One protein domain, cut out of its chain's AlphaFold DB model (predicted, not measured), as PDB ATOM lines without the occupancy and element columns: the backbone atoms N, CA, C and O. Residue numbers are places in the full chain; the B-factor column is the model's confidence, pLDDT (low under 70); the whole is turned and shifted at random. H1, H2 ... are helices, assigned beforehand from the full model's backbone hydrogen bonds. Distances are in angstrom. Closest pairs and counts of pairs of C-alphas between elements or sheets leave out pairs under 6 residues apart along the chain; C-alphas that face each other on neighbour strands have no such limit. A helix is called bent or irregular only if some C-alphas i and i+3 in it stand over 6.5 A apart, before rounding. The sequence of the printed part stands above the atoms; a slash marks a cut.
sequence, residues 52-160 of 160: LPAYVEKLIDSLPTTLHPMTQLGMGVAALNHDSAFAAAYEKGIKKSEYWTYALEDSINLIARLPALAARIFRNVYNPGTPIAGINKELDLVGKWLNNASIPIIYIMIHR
ATOM      1  N   LEU A  52     157.311 238.350 195.085       92.19
ATOM      2  CA  LEU A  52     156.411 237.957 196.168       92.19
ATOM      3  C   LEU A  52     157.209 237.492 197.390       92.19
ATOM      4  O   LEU A  52     158.118 236.672 197.251       92.19
ATOM      5  N   PRO A  53     156.827 237.914 198.606       95.06
ATOM      6  CA  PRO A  53     157.385 237.336 199.818       95.06
ATOM      7  C   PRO A  53     157.096 235.832 199.914       95.06
ATOM      8  O   PRO A  53     155.978 235.382 199.650       95.06
ATOM      9  N   ALA A  54     158.070 235.055 200.393       94.44
ATOM     10  CA  ALA A  54     157.966 233.594 200.477       94.44
ATOM     11  C   ALA A  54     156.761 233.098 201.303       94.44
ATOM     12  O   ALA A  54     156.250 232.006 201.055       94.44
ATOM     13  N   TYR A  55     156.292 233.869 202.293       96.19
ATOM     14  CA  TYR A  55     155.104 233.501 203.071       96.19
ATOM     15  C   TYR A  55     153.812 233.600 202.244       96.19
ATOM     16  O   TYR A  55     152.921 232.772 202.423       96.19
ATOM     17  N   VAL A  56     153.726 234.553 201.308       96.81
ATOM     18  CA  VAL A  56     152.584 234.691 200.389       96.81
ATOM     19  C   VAL A  56     152.589 233.551 199.384       96.81
ATOM     20  O   VAL A  56     151.548 232.955 199.133       96.81
ATOM     21  N   GLU A  57     153.759 233.200 198.849       94.25
ATOM     22  CA  GLU A  57     153.880 232.065 197.929       94.25
ATOM     23  C   GLU A  57     153.410 230.766 198.582       94.25
ATOM     24  O   GLU A  57     152.540 230.088 198.041       94.25
ATOM     25  N   LYS A  58     153.913 230.472 199.788       95.25
ATOM     26  CA  LYS A  58     153.508 229.296 200.569       95.25
ATOM     27  C   LYS A  58     152.016 229.296 200.883       95.25
ATOM     28  O   LYS A  58     151.389 228.245 200.795       95.25
ATOM     29  N   LEU A  59     151.452 230.451 201.246       96.31
ATOM     30  CA  LEU A  59     150.021 230.577 201.502       96.31
ATOM     31  C   LEU A  59     149.223 230.179 200.260       96.31
ATOM     32  O   LEU A  59     148.389 229.286 200.353       96.31
ATOM     33  N   ILE A  60     149.505 230.791 199.109       95.25
ATOM     34  CA  ILE A  60     148.764 230.544 197.864       95.25
ATOM     35  C   ILE A  60     148.946 229.109 197.366       95.25
ATOM     36  O   ILE A  60     147.981 228.492 196.925       95.25
ATOM     37  N   ASP A  61     150.150 228.551 197.484       93.00
ATOM     38  CA  ASP A  61     150.428 227.170 197.081       93.00
ATOM     39  C   ASP A  61     149.769 226.132 198.012       93.00
ATOM     40  O   ASP A  61     149.579 224.985 197.614       93.00
ATOM     41  N   SER A  62     149.394 226.519 199.238       94.81
ATOM     42  CA  SER A  62     148.690 225.644 200.188       94.81
ATOM     43  C   SER A  62     147.170 225.599 199.997       94.81
ATOM     44  O   SER A  62     146.502 224.746 200.587       94.81
ATOM     45  N   LEU A  63     146.604 226.514 199.201       94.69
ATOM     46  CA  LEU A  63     145.159 226.589 198.991       94.69
ATOM     47  C   LEU A  63     144.680 225.445 198.085       94.69
ATOM     48  O   LEU A  63     145.358 225.092 197.118       94.69
ATOM     49  N   PRO A  64     143.490 224.869 198.344       92.94
ATOM     50  CA  PRO A  64     142.941 223.845 197.470       92.94
ATOM     51  C   PRO A  64     142.608 224.445 196.099       92.94
ATOM     52  O   PRO A  64     142.033 225.530 196.008       92.94
ATOM     53  N   THR A  65     142.898 223.713 195.023       87.75
ATOM     54  CA  THR A  65     142.647 224.161 193.637       87.75
ATOM     55  C   THR A  65     141.161 224.354 193.320       87.75
ATOM     56  O   THR A  65     140.814 225.056 192.375       87.75
ATOM     57  N   THR A  66     140.270 223.785 194.138       92.62
ATOM     58  CA  THR A  66     138.818 224.000 194.076       92.62
ATOM     59  C   THR A  66     138.384 225.367 194.611       92.62
ATOM     60  O   THR A  66     137.230 225.753 194.423       92.62
ATOM     61  N   LEU A  67     139.261 226.097 195.312       94.12
ATOM     62  CA  LEU A  67     138.962 227.432 195.823       94.12
ATOM     63  C   LEU A  67     138.975 228.448 194.680       94.12
ATOM     64  O   LEU A  67     139.939 228.529 193.921       94.12
ATOM     65  N   HIS A  68     137.924 229.262 194.595       94.56
ATOM     66  CA  HIS A  68     137.756 230.223 193.510       94.56
ATOM     67  C   HIS A  68     138.961 231.188 193.399       94.56
ATOM     68  O   HIS A  68     139.372 231.749 194.422       94.56
ATOM     69  N   PRO A  69     139.497 231.463 192.188       94.19
ATOM     70  CA  PRO A  69     140.680 232.311 191.998       94.19
ATOM     71  C   PRO A  69     140.589 233.683 192.676       94.19
ATOM     72  O   PRO A  69     141.546 234.138 193.294       94.19
ATOM     73  N   MET A  70     139.417 234.325 192.629       95.50
ATOM     74  CA  MET A  70     139.212 235.624 193.289       95.50
ATOM     75  C   MET A  70     139.289 235.542 194.818       95.50
ATOM     76  O   MET A  70     139.709 236.504 195.456       95.50
ATOM     77  N   THR A  71     138.924 234.404 195.417       97.12
ATOM     78  CA  THR A  71     139.090 234.188 196.860       97.12
ATOM     79  C   THR A  71     140.566 234.038 197.206       97.12
ATOM     80  O   THR A  71     141.032 234.673 198.148       97.12
ATOM     81  N   GLN A  72     141.321 233.280 196.403       97.00
ATOM     82  CA  GLN A  72     142.774 233.169 196.563       97.00
ATOM     83  C   GLN A  72     143.460 234.537 196.419       97.00
ATOM     84  O   GLN A  72     144.332 234.876 197.215       97.00
ATOM     85  N   LEU A  73     143.016 235.356 195.457       96.75
ATOM     86  CA  LEU A  73     143.521 236.715 195.254       96.75
ATOM     87  C   LEU A  73     143.257 237.595 196.477       96.75
ATOM     88  O   LEU A  73     144.181 238.234 196.972       96.75
ATOM     89  N   GLY A  74     142.025 237.596 196.997       97.38
ATOM     90  CA  GLY A  74     141.680 238.346 198.206       97.38
ATOM     91  C   GLY A  74     142.523 237.940 199.417       97.38
ATOM     92  O   GLY A  74     143.029 238.804 200.130       97.38
ATOM     93  N   MET A  75     142.743 236.635 199.612       97.50
ATOM     94  CA  MET A  75     143.614 236.120 200.675       97.50
ATOM     95  C   MET A  75     145.074 236.544 200.482       97.50
ATOM     96  O   MET A  75     145.717 236.963 201.441       97.50
ATOM     97  N   GLY A  76     145.595 236.476 199.255       97.12
ATOM     98  CA  GLY A  76     146.961 236.893 198.938       97.12
ATOM     99  C   GLY A  76     147.191 238.389 199.146       97.12
ATOM    100  O   GLY A  76     148.185 238.772 199.757       97.12
ATOM    101  N   VAL A  77     146.252 239.236 198.710       97.19
ATOM    102  CA  VAL A  77     146.312 240.688 198.949       97.19
ATOM    103  C   VAL A  77     146.234 241.000 200.442       97.19
ATOM    104  O   VAL A  77     147.019 241.805 200.934       97.19
ATOM    105  N   ALA A  78     145.344 240.336 201.184       97.50
ATOM    106  CA  ALA A  78     145.265 240.507 202.632       97.50
ATOM    107  C   ALA A  78     146.561 240.071 203.337       97.50
ATOM    108  O   ALA A  78     146.995 240.732 204.275       97.50
ATOM    109  N   ALA A  79     147.207 238.996 202.875       97.50
ATOM    110  CA  ALA A  79     148.478 238.539 203.429       97.50
ATOM    111  C   ALA A  79     149.618 239.541 203.187       97.50
ATOM    112  O   ALA A  79     150.429 239.755 204.083       97.50
ATOM    113  N   LEU A  80     149.650 240.200 202.022       96.81
ATOM    114  CA  LEU A  80     150.654 241.223 201.696       96.81
ATOM    115  C   LEU A  80     150.639 242.430 202.652       96.81
ATOM    116  O   LEU A  80     151.646 243.128 202.747       96.81
ATOM    117  N   ASN A  81     149.546 242.647 203.394       95.25
ATOM    118  CA  ASN A  81     149.470 243.673 204.439       95.25
ATOM    119  C   ASN A  81     150.502 243.468 205.566       95.25
ATOM    120  O   ASN A  81     150.839 244.426 206.253       95.25
ATOM    121  N   HIS A  82     151.024 242.250 205.756       95.19
ATOM    122  CA  HIS A  82     152.056 241.970 206.761       95.19
ATOM    123  C   HIS A  82     153.283 242.891 206.629       95.19
ATOM    124  O   HIS A  82     153.845 243.304 207.638       95.19
ATOM    125  N   ASP A  83     153.665 243.257 205.400       93.94
ATOM    126  CA  ASP A  83     154.835 244.102 205.128       93.94
ATOM    127  C   ASP A  83     154.461 245.572 204.838       93.94
ATOM    128  O   ASP A  83     155.250 246.294 204.229       93.94
ATOM    129  N   SER A  84     153.257 246.016 205.225       96.56
ATOM    130  CA  SER A  84     152.789 247.390 204.985       96.56
ATOM    131  C   SER A  84     153.667 248.416 205.708       96.56
ATOM    132  O   SER A  84     153.745 248.455 206.942       96.56
ATOM    133  N   ALA A  85     154.291 249.303 204.932       95.94
ATOM    134  CA  ALA A  85     155.064 250.417 205.459       95.94
ATOM    135  C   ALA A  85     154.150 251.447 206.135       95.94
ATOM    136  O   ALA A  85     154.527 252.027 207.156       95.94
ATOM    137  N   PHE A  86     152.939 251.649 205.605       97.38
ATOM    138  CA  PHE A  86     151.947 252.543 206.195       97.38
ATOM    139  C   PHE A  86     151.488 252.057 207.567       97.38
ATOM    140  O   PHE A  86     151.505 252.849 208.508       97.38
ATOM    141  N   ALA A  87     151.129 250.777 207.711       96.56
ATOM    142  CA  ALA A  87     150.706 250.216 208.994       96.56
ATOM    143  C   ALA A  87     151.807 250.374 210.056       96.56
ATOM    144  O   ALA A  87     151.572 250.955 211.117       96.56
ATOM    145  N   ALA A  88     153.039 249.974 209.721       96.75
ATOM    146  CA  ALA A  88     154.180 250.080 210.626       96.75
ATOM    147  C   ALA A  88     154.536 251.535 210.993       96.75
ATOM    148  O   ALA A  88     154.986 251.809 212.106       96.75
ATOM    149  N   ALA A  89     154.378 252.484 210.066       96.25
ATOM    150  CA  ALA A  89     154.629 253.899 210.325       96.25
ATOM    151  C   ALA A  89     153.504 254.540 211.151       96.25
ATOM    152  O   ALA A  89     153.774 255.324 212.063       96.25
ATOM    153  N   TYR A  90     152.248 254.181 210.880       96.62
ATOM    154  CA  TYR A  90     151.083 254.664 211.615       96.62
ATOM    155  C   TYR A  90     151.162 254.295 213.101       96.62
ATOM    156  O   TYR A  90     150.982 255.162 213.955       96.62
ATOM    157  N   GLU A  91     151.534 253.052 213.416       96.06
ATOM    158  CA  GLU A  91     151.746 252.586 214.795       96.06
ATOM    159  C   GLU A  91     152.849 253.361 215.535       96.06
ATOM    160  O   GLU A  91     152.778 253.546 216.748       96.06
ATOM    161  N   LYS A  92     153.848 253.874 214.805       95.88
ATOM    162  CA  LYS A  92     154.928 254.714 215.352       95.88
ATOM    163  C   LYS A  92     154.524 256.180 215.553       95.88
ATOM    164  O   LYS A  92     155.328 256.956 216.062       95.88
ATOM    165  N   GLY A  93     153.307 256.572 215.169       95.06
ATOM    166  CA  GLY A  93     152.782 257.919 215.394       95.06
ATOM    167  C   GLY A  93     153.257 258.971 214.385       95.06
ATOM    168  O   GLY A  93     153.551 260.102 214.778       95.06
ATOM    169  N   ILE A  94     153.331 258.632 213.092       96.44
ATOM    170  CA  ILE A  94     153.631 259.613 212.029       96.44
ATOM    171  C   ILE A  94     152.583 260.733 211.941       96.44
ATOM    172  O   ILE A  94     151.411 260.573 212.301       96.44
ATOM    173  N   LYS A  95     152.990 261.891 211.412       96.69
ATOM    174  CA  LYS A  95     152.082 263.031 211.236       96.69
ATOM    175  C   LYS A  95     151.093 262.757 210.108       96.69
ATOM    176  O   LYS A  95     151.449 262.190 209.079       96.69
ATOM    177  N   LYS A  96     149.870 263.284 210.231       95.81
ATOM    178  CA  LYS A  96     148.833 263.179 209.184       95.81
ATOM    179  C   LYS A  96     149.300 263.682 207.810       95.81
ATOM    180  O   LYS A  96     148.890 263.141 206.791       95.81
ATOM    181  N   SER A  97     150.173 264.691 207.777       97.00
ATOM    182  CA  SER A  97     150.765 265.228 206.542       97.00
ATOM    183  C   SER A  97     151.694 264.248 205.815       97.00
ATOM    184  O   SER A  97     151.971 264.452 204.639       97.00
ATOM    185  N   GLU A  98     152.172 263.205 206.493       94.94
ATOM    186  CA  GLU A  98     153.103 262.203 205.958       94.94
ATOM    187  C   GLU A  98     152.382 260.916 205.535       94.94
ATOM    188  O   GLU A  98     152.996 260.022 204.976       94.94
ATOM    189  N   TYR A  99     151.070 260.795 205.753       97.06
ATOM    190  CA  TYR A  99     150.333 259.558 205.454       97.06
ATOM    191  C   TYR A  99     150.432 259.148 203.984       97.06
ATOM    192  O   TYR A  99     150.558 257.966 203.671       97.06
ATOM    193  N   TRP A 100     150.386 260.129 203.083       96.75
ATOM    194  CA  TRP A 100     150.362 259.879 201.648       96.75
ATOM    195  C   TRP A 100     151.654 259.238 201.135       96.75
ATOM    196  O   TRP A 100     151.581 258.478 200.177       96.75
ATOM    197  N   THR A 101     152.813 259.496 201.754       95.88
ATOM    198  CA  THR A 101     154.089 258.937 201.279       95.88
ATOM    199  C   THR A 101     154.120 257.430 201.486       95.88
ATOM    200  O   THR A 101     154.426 256.683 200.563       95.88
ATOM    201  N   TYR A 102     153.727 256.976 202.676       97.25
ATOM    202  CA  TYR A 102     153.665 255.553 202.998       97.25
ATOM    203  C   TYR A 102     152.499 254.850 202.297       97.25
ATOM    204  O   TYR A 102     152.644 253.714 201.859       97.25
ATOM    205  N   ALA A 103     151.357 255.528 202.137       96.88
ATOM    206  CA  ALA A 103     150.235 254.982 201.375       96.88
ATOM    207  C   ALA A 103     150.579 254.815 199.884       96.88
ATOM    208  O   ALA A 103     150.177 253.827 199.267       96.88
ATOM    209  N   LEU A 104     151.331 255.758 199.306       96.19
ATOM    210  CA  LEU A 104     151.838 255.658 197.938       96.19
ATOM    211  C   LEU A 104     152.823 254.494 197.807       96.19
ATOM    212  O   LEU A 104     152.653 253.676 196.910       96.19
ATOM    213  N   GLU A 105     153.792 254.379 198.718       95.38
ATOM    214  CA  GLU A 105     154.764 253.277 198.738       95.38
ATOM    215  C   GLU A 105     154.065 251.908 198.778       95.38
ATOM    216  O   GLU A 105     154.336 251.048 197.939       95.38
ATOM    217  N   ASP A 106     153.100 251.721 199.682       96.62
ATOM    218  CA  ASP A 106     152.336 250.470 199.769       96.62
ATOM    219  C   ASP A 106     151.485 250.212 198.519       96.62
ATOM    220  O   ASP A 106     151.389 249.072 198.061       96.62
ATOM    221  N   SER A 107     150.911 251.258 197.919       96.56
ATOM    222  CA  SER A 107     150.146 251.136 196.672       96.56
ATOM    223  C   SER A 107     151.033 250.696 195.504       96.56
ATOM    224  O   SER A 107     150.648 249.805 194.748       96.56
ATOM    225  N   ILE A 108     152.235 251.269 195.370       95.94
ATOM    226  CA  ILE A 108     153.208 250.884 194.338       95.94
ATOM    227  C   ILE A 108     153.696 249.450 194.569       95.94
ATOM    228  O   ILE A 108     153.705 248.652 193.630       95.94
ATOM    229  N   ASN A 109     154.022 249.087 195.814       95.31
ATOM    230  CA  ASN A 109     154.411 247.721 196.174       95.31
ATOM    231  C   ASN A 109     153.301 246.710 195.847       95.31
ATOM    232  O   ASN A 109     153.577 245.638 195.308       95.31
ATOM    233  N   LEU A 110     152.039 247.047 196.123       95.88
ATOM    234  CA  LEU A 110     150.904 246.191 195.797       95.88
ATOM    235  C   LEU A 110     150.734 246.031 194.279       95.88
ATOM    236  O   LEU A 110     150.650 244.901 193.798       95.88
ATOM    237  N   ILE A 111     150.737 247.132 193.519       95.25
ATOM    238  CA  ILE A 111     150.623 247.109 192.049       95.25
ATOM    239  C   ILE A 111     151.735 246.258 191.426       95.25
ATOM    240  O   ILE A 111     151.458 245.449 190.541       95.25
ATOM    241  N   ALA A 112     152.969 246.385 191.916       93.31
ATOM    242  CA  ALA A 112     154.108 245.608 191.439       93.31
ATOM    243  C   ALA A 112     153.936 244.094 191.662       93.31
ATOM    244  O   ALA A 112     154.307 243.290 190.805       93.31
ATOM    245  N   ARG A 113     153.363 243.692 192.804       94.19
ATOM    246  CA  ARG A 113     153.229 242.284 193.226       94.19
ATOM    247  C   ARG A 113     151.982 241.587 192.676       94.19
ATOM    248  O   ARG A 113     151.973 240.360 192.547       94.19
ATOM    249  N   LEU A 114     150.935 242.341 192.336       93.88
ATOM    250  CA  LEU A 114     149.662 241.804 191.836       93.88
ATOM    251  C   LEU A 114     149.815 240.871 190.618       93.88
ATOM    252  O   LEU A 114     149.223 239.789 190.648       93.88
ATOM    253  N   PRO A 115     150.615 241.199 189.581       91.94
ATOM    254  CA  PRO A 115     150.859 240.297 188.458       91.94
ATOM    255  C   PRO A 115     151.435 238.943 188.876       91.94
ATOM    256  O   PRO A 115     150.951 237.903 188.434       91.94
ATOM    257  N   ALA A 116     152.442 238.933 189.751       90.69
ATOM    258  CA  ALA A 116     153.062 237.697 190.216       90.69
ATOM    259  C   ALA A 116     152.071 236.843 191.023       90.69
ATOM    260  O   ALA A 116     151.996 235.628 190.825       90.69
ATOM    261  N   LEU A 117     151.261 237.482 191.874       93.88
ATOM    262  CA  LEU A 117     150.215 236.817 192.651       93.88
ATOM    263  C   LEU A 117     149.150 236.197 191.739       93.88
ATOM    264  O   LEU A 117     148.845 235.009 191.855       93.88
ATOM    265  N   ALA A 118     148.623 236.977 190.796       92.62
ATOM    266  CA  ALA A 118     147.600 236.526 189.860       92.62
ATOM    267  C   ALA A 118     148.105 235.395 188.954       92.62
ATOM    268  O   ALA A 118     147.389 234.421 188.733       92.62
ATOM    269  N   ALA A 119     149.342 235.493 188.461       89.81
ATOM    270  CA  ALA A 119     149.962 234.456 187.642       89.81
ATOM    271  C   ALA A 119     150.130 233.133 188.406       89.81
ATOM    272  O   ALA A 119     149.819 232.066 187.874       89.81
ATOM    273  N   ARG A 120     150.563 233.194 189.674       90.38
ATOM    274  CA  ARG A 120     150.682 232.013 190.541       90.38
ATOM    275  C   ARG A 120     149.321 231.353 190.786       90.38
ATOM    276  O   ARG A 120     149.216 230.139 190.635       90.38
ATOM    277  N   ILE A 121     148.280 232.138 191.080       92.12
ATOM    278  CA  ILE A 121     146.902 231.636 191.248       92.12
ATOM    279  C   ILE A 121     146.403 230.979 189.958       92.12
ATOM    280  O   ILE A 121     145.909 229.853 189.989       92.12
ATOM    281  N   PHE A 122     146.559 231.662 188.820       90.12
ATOM    282  CA  PHE A 122     146.140 231.145 187.519       90.12
ATOM    283  C   PHE A 122     146.787 229.788 187.234       90.12
ATOM    284  O   PHE A 122     146.104 228.831 186.877       90.12
ATOM    285  N   ARG A 123     148.094 229.671 187.468       86.94
ATOM    286  CA  ARG A 123     148.807 228.411 187.287       86.94
ATOM    287  C   ARG A 123     148.308 227.320 188.231       86.94
ATOM    288  O   ARG A 123     148.047 226.217 187.772       86.94
ATOM    289  N   ASN A 124     148.143 227.612 189.519       87.75
ATOM    290  CA  ASN A 124     147.704 226.610 190.494       87.75
ATOM    291  C   ASN A 124     146.304 226.057 190.159       87.75
ATOM    292  O   ASN A 124     146.051 224.875 190.380       87.75
ATOM    293  N   VAL A 125     145.415 226.885 189.597       88.25
ATOM    294  CA  VAL A 125     144.040 226.488 189.251       88.25
ATOM    295  C   VAL A 125     143.936 225.837 187.870       88.25
ATOM    296  O   VAL A 125     143.253 224.825 187.731       88.25
ATOM    297  N   TYR A 126     144.590 226.399 186.850       85.62
ATOM    298  CA  TYR A 126     144.372 226.002 185.453       85.62
ATOM    299  C   TYR A 126     145.511 225.165 184.860       85.62
ATOM    300  O   TYR A 126     145.247 224.324 184.006       85.62
ATOM    301  N   ASN A 127     146.748 225.337 185.340       82.19
ATOM    302  CA  ASN A 127     147.949 224.662 184.827       82.19
ATOM    303  C   ASN A 127     148.781 224.033 185.972       82.19
ATOM    304  O   ASN A 127     149.941 224.413 186.185       82.19
ATOM    305  N   PRO A 128     148.210 223.102 186.762       78.19
ATOM    306  CA  PRO A 128     148.901 222.545 187.920       78.19
ATOM    307  C   PRO A 128     150.180 221.801 187.500       78.19
ATOM    308  O   PRO A 128     150.175 221.001 186.567       78.19
ATOM    309  N   GLY A 129     151.285 222.054 188.210       70.00
ATOM    310  CA  GLY A 129     152.578 221.393 187.980       70.00
ATOM    311  C   GLY A 129     153.516 222.088 186.985       70.00
ATOM    312  O   GLY A 129     154.647 221.633 186.814       70.00
ATOM    313  N   THR A 130     153.113 223.198 186.358       75.31
ATOM    314  CA  THR A 130     154.036 224.000 185.537       75.31
ATOM    315  C   THR A 130     155.096 224.689 186.423       75.31
ATOM    316  O   THR A 130     154.743 225.263 187.457       75.31
ATOM    317  N   PRO A 131     156.395 224.658 186.063       68.06
ATOM    318  CA  PRO A 131     157.436 225.363 186.813       68.06
ATOM    319  C   PRO A 131     157.202 226.881 186.849       68.06
ATOM    320  O   PRO A 131     156.701 227.465 185.891       68.06
ATOM    321  N   ILE A 132     157.597 227.540 187.944       66.25
ATOM    322  CA  ILE A 132     157.634 229.007 188.003       66.25
ATOM    323  C   ILE A 132     158.748 229.480 187.062       66.25
ATOM    324  O   ILE A 132     159.919 229.199 187.313       66.25
ATOM    325  N   ALA A 133     158.395 230.190 185.988       65.38
ATOM    326  CA  ALA A 133     159.386 230.897 185.185       65.38
ATOM    327  C   ALA A 133     160.071 231.970 186.049       65.38
ATOM    328  O   ALA A 133     159.415 232.651 186.838       65.38
ATOM    329  N   GLY A 134     161.392 232.117 185.915       61.91
ATOM    330  CA  GLY A 134     162.124 233.189 186.588       61.91
ATOM    331  C   GLY A 134     161.590 234.564 186.178       61.91
ATOM    332  O   GLY A 134     161.188 234.765 185.028       61.91
ATOM    333  N   ILE A 135     161.581 235.515 187.115       63.06
ATOM    334  CA  ILE A 135     161.119 236.884 186.858       63.06
ATOM    335  C   ILE A 135     162.070 237.543 185.855       63.06
ATOM    336  O   ILE A 135     163.232 237.803 186.167       63.06
ATOM    337  N   ASN A 136     161.566 237.847 184.657       69.25
ATOM    338  CA  ASN A 136     162.282 238.681 183.700       69.25
ATOM    339  C   ASN A 136     162.024 240.164 184.025       69.25
ATOM    340  O   ASN A 136     160.921 240.678 183.822       69.25
ATOM    341  N   LYS A 137     163.050 240.847 184.548       69.75
ATOM    342  CA  LYS A 137     162.968 242.257 184.969       69.75
ATOM    343  C   LYS A 137     162.913 243.241 183.794       69.75
ATOM    344  O   LYS A 137     162.567 244.397 184.010       69.75
ATOM    345  N   GLU A 138     163.195 242.788 182.572       73.44
ATOM    346  CA  GLU A 138     163.169 243.618 181.362       73.44
ATOM    347  C   GLU A 138     161.768 243.755 180.749       73.44
ATOM    348  O   GLU A 138     161.546 244.647 179.932       73.44
ATOM    349  N   LEU A 139     160.815 242.903 181.147       73.25
ATOM    350  CA  LEU A 139     159.435 242.952 180.660       73.25
ATOM    351  C   LEU A 139     158.616 244.034 181.382       73.25
ATOM    352  O   LEU A 139     158.845 244.327 182.560       73.25
ATOM    353  N   ASP A 140     157.620 244.591 180.697       74.25
ATOM    354  CA  ASP A 140     156.590 245.449 181.298       74.25
ATOM    355  C   ASP A 140     155.665 244.645 182.238       74.25
ATOM    356  O   ASP A 140     155.762 243.416 182.342       74.25
ATOM    357  N   LEU A 141     154.778 245.321 182.979       74.69
ATOM    358  CA  LEU A 141     153.865 244.653 183.923       74.69
ATOM    359  C   LEU A 141     153.060 243.508 183.281       74.69
ATOM    360  O   LEU A 141     152.898 242.443 183.885       74.69
ATOM    361  N   VAL A 142     152.561 243.714 182.060       76.62
ATOM    362  CA  VAL A 142     151.737 242.726 181.345       76.62
ATOM    363  C   VAL A 142     152.590 241.557 180.856       76.62
ATOM    364  O   VAL A 142     152.224 240.399 181.064       76.62
ATOM    365  N   GLY A 143     153.754 241.827 180.270       74.31
ATOM    366  CA  GLY A 143     154.712 240.811 179.850       74.31
ATOM    367  C   GLY A 143     155.180 239.945 181.016       74.31
ATOM    368  O   GLY A 143     155.251 238.722 180.883       74.31
ATOM    369  N   LYS A 144     155.405 240.544 182.193       74.44
ATOM    370  CA  LYS A 144     155.713 239.809 183.430       74.44
ATOM    371  C   LYS A 144     154.585 238.872 183.838       74.44
ATOM    372  O   LYS A 144     154.853 237.719 184.175       74.44
ATOM    373  N   TRP A 145     153.335 239.338 183.798       75.50
ATOM    374  CA  TRP A 145     152.181 238.489 184.091       75.50
ATOM    375  C   TRP A 145     152.132 237.274 183.158       75.50
ATOM    376  O   TRP A 145     152.054 236.144 183.637       75.50
ATOM    377  N   LEU A 146     152.251 237.494 181.844       74.94
ATOM    378  CA  LEU A 146     152.199 236.432 180.833       74.94
ATOM    379  C   LEU A 146     153.315 235.405 181.014       74.94
ATOM    380  O   LEU A 146     153.051 234.202 181.028       74.94
ATOM    381  N   ASN A 147     154.545 235.884 181.209       76.31
ATOM    382  CA  ASN A 147     155.707 235.040 181.457       76.31
ATOM    383  C   ASN A 147     155.505 234.173 182.710       76.31
ATOM    384  O   ASN A 147     155.678 232.956 182.664       76.31
ATOM    385  N   ASN A 148     155.061 234.776 183.814       71.56
ATOM    386  CA  ASN A 148     154.864 234.063 185.076       71.56
ATOM    387  C   ASN A 148     153.673 233.092 185.022       71.56
ATOM    388  O   ASN A 148     153.699 232.047 185.674       71.56
ATOM    389  N   ALA A 149     152.643 233.416 184.236       68.44
ATOM    390  CA  ALA A 149     151.485 232.556 184.000       68.44
ATOM    391  C   ALA A 149     151.777 231.433 182.985       68.44
ATOM    392  O   ALA A 149     150.926 230.569 182.776       68.44
ATOM    393  N   SER A 150     152.970 231.426 182.370       69.31
ATOM    394  CA  SER A 150     153.346 230.512 181.280       69.31
ATOM    395  C   SER A 150     152.375 230.567 180.093       69.31
ATOM    396  O   SER A 150     152.151 229.569 179.409       69.31
ATOM    397  N   ILE A 151     151.791 231.743 179.846       66.00
ATOM    398  CA  ILE A 151     150.952 231.994 178.675       66.00
ATOM    399  C   ILE A 151     151.891 232.415 177.539       66.00
ATOM    400  O   ILE A 151     152.623 233.396 177.698       66.00
ATOM    401  N   PRO A 152     151.903 231.713 176.389       56.47
ATOM    402  CA  PRO A 152     152.745 232.104 175.269       56.47
ATOM    403  C   PRO A 152     152.411 233.536 174.842       56.47
ATOM    404  O   PRO A 152     151.270 233.817 174.478       56.47
ATOM    405  N   ILE A 153     153.408 234.429 174.812       53.09
ATOM    406  CA  ILE A 153     153.260 235.806 174.289       53.09
ATOM    407  C   ILE A 153     152.674 235.784 172.861       53.09
ATOM    408  O   ILE A 153     151.895 236.651 172.467       53.09
ATOM    409  N   ILE A 154     152.968 234.712 172.120       44.97
ATOM    410  CA  ILE A 154     152.480 234.429 170.770       44.97
ATOM    411  C   ILE A 154     150.938 234.352 170.708       44.97
ATOM    412  O   ILE A 154     150.347 234.751 169.708       44.97
ATOM    413  N   TYR A 155     150.259 233.925 171.779       41.53
ATOM    414  CA  TYR A 155     148.794 233.807 171.803       41.53
ATOM    415  C   TYR A 155     148.087 235.175 171.726       41.53
ATOM    416  O   TYR A 155     146.958 235.263 171.254       41.53
ATOM    417  N   ILE A 156     148.768 236.260 172.119       46.56
ATOM    418  CA  ILE A 156     148.270 237.637 171.963       46.56
ATOM    419  C   ILE A 156     148.591 238.196 170.573       46.56
ATOM    420  O   ILE A 156     147.817 238.995 170.056       46.56
ATOM    421  N   MET A 157     149.696 237.783 169.943       38.72
ATOM    422  CA  MET A 157     150.023 238.210 168.574       38.72
ATOM    423  C   MET A 157     149.178 237.499 167.506       38.72
ATOM    424  O   MET A 157     148.920 238.093 166.468       38.72
ATOM    425  N   ILE A 158     148.734 236.258 167.747       34.81
ATOM    426  CA  ILE A 158     147.976 235.447 166.768       34.81
ATOM    427  C   ILE A 158     146.458 235.724 166.801       34.81
ATOM    428  O   ILE A 158     145.736 235.343 165.881       34.81
ATOM    429  N   HIS A 159     145.943 236.399 167.829       34.53
ATOM    430  CA  HIS A 159     144.539 236.842 167.888       34.53
ATOM    431  C   HIS A 159     144.382 238.360 167.702       34.53
ATOM    432  O   HIS A 159     143.402 238.943 168.165       34.53
ATOM    433  N   ARG A 160     145.346 238.985 167.015       40.62
ATOM    434  CA  ARG A 160     145.295 240.370 166.531       40.62
ATOM    435  C   ARG A 160     145.110 240.408 165.023       40.62
ATOM    436  O   ARG A 160     145.795 239.621 164.335       40.62
TER     437      ARG A 160
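This is residues 52 to 160 of the 160 residues of an uncharacterized protein of Phlebia centrifuga (UniProt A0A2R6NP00). One long, kinked helix, H4, forms a spine, with H1, H2 and H3 along one side of it and the short H5 packed on the other. The small H6 touches no helix. The printed part has 109 residues with six named helices, H1 to H6 in chain order, and no named strand; the class is all helix. The whole is loose, with a radius of gyration of the C-alphas of 16.3 A, and elongated, spanning 52 by 32 by 22 A.

H1, residues 54 to 62, begins at C-alpha 54 (157.966, 233.594, 200.477). H2, residues 69 to 83, is 22.6 A long; it is neither bent nor irregular, but only just: C-alphas 80 and 83 are 6.1 A apart. H3 is residues 85 to 91. H4, residues 96 to 126, runs 44.3 A from C-alpha 96 (148.833, 263.179, 209.184), with a kink of 33 degrees near residue 113; it is irregular, with C-alphas 97 and 100 7.3 A apart. H5 is residues 141 to 148, and H6, residues 154 to 157, ends at C-alpha 157 (150.023, 238.210, 168.574).

H4 is the hub, touching four helices. H2 touches it at a steep tilt of 39 degrees, opposite ways; the closest C-alphas, Pro 69 and Ile 121, are 6.3 A apart. H1 and H2 form a hairpin at a shallow tilt of 24 degrees, closest at the C-alphas of Val 56 and Gly 76, 6.2 A. Residues 99 to 106 alone of H4 touch H3, closest at the C-alphas of Phe 86 and Tyr 102, 4.7 A. Every O i to N i+4 pair is within hydrogen-bond range in H1, H3 and H5, but 8 of 11 in H2 and 22 of 27 in H4; H6 is too short for one.

The C-alphas farthest apart, of Gly 93 and Ile 158, are 53.8 A apart. The printed part has no cut, and H4 to H5 is a long link. The pLDDT is under 70 at residues 131 to 137 and 149 to 160.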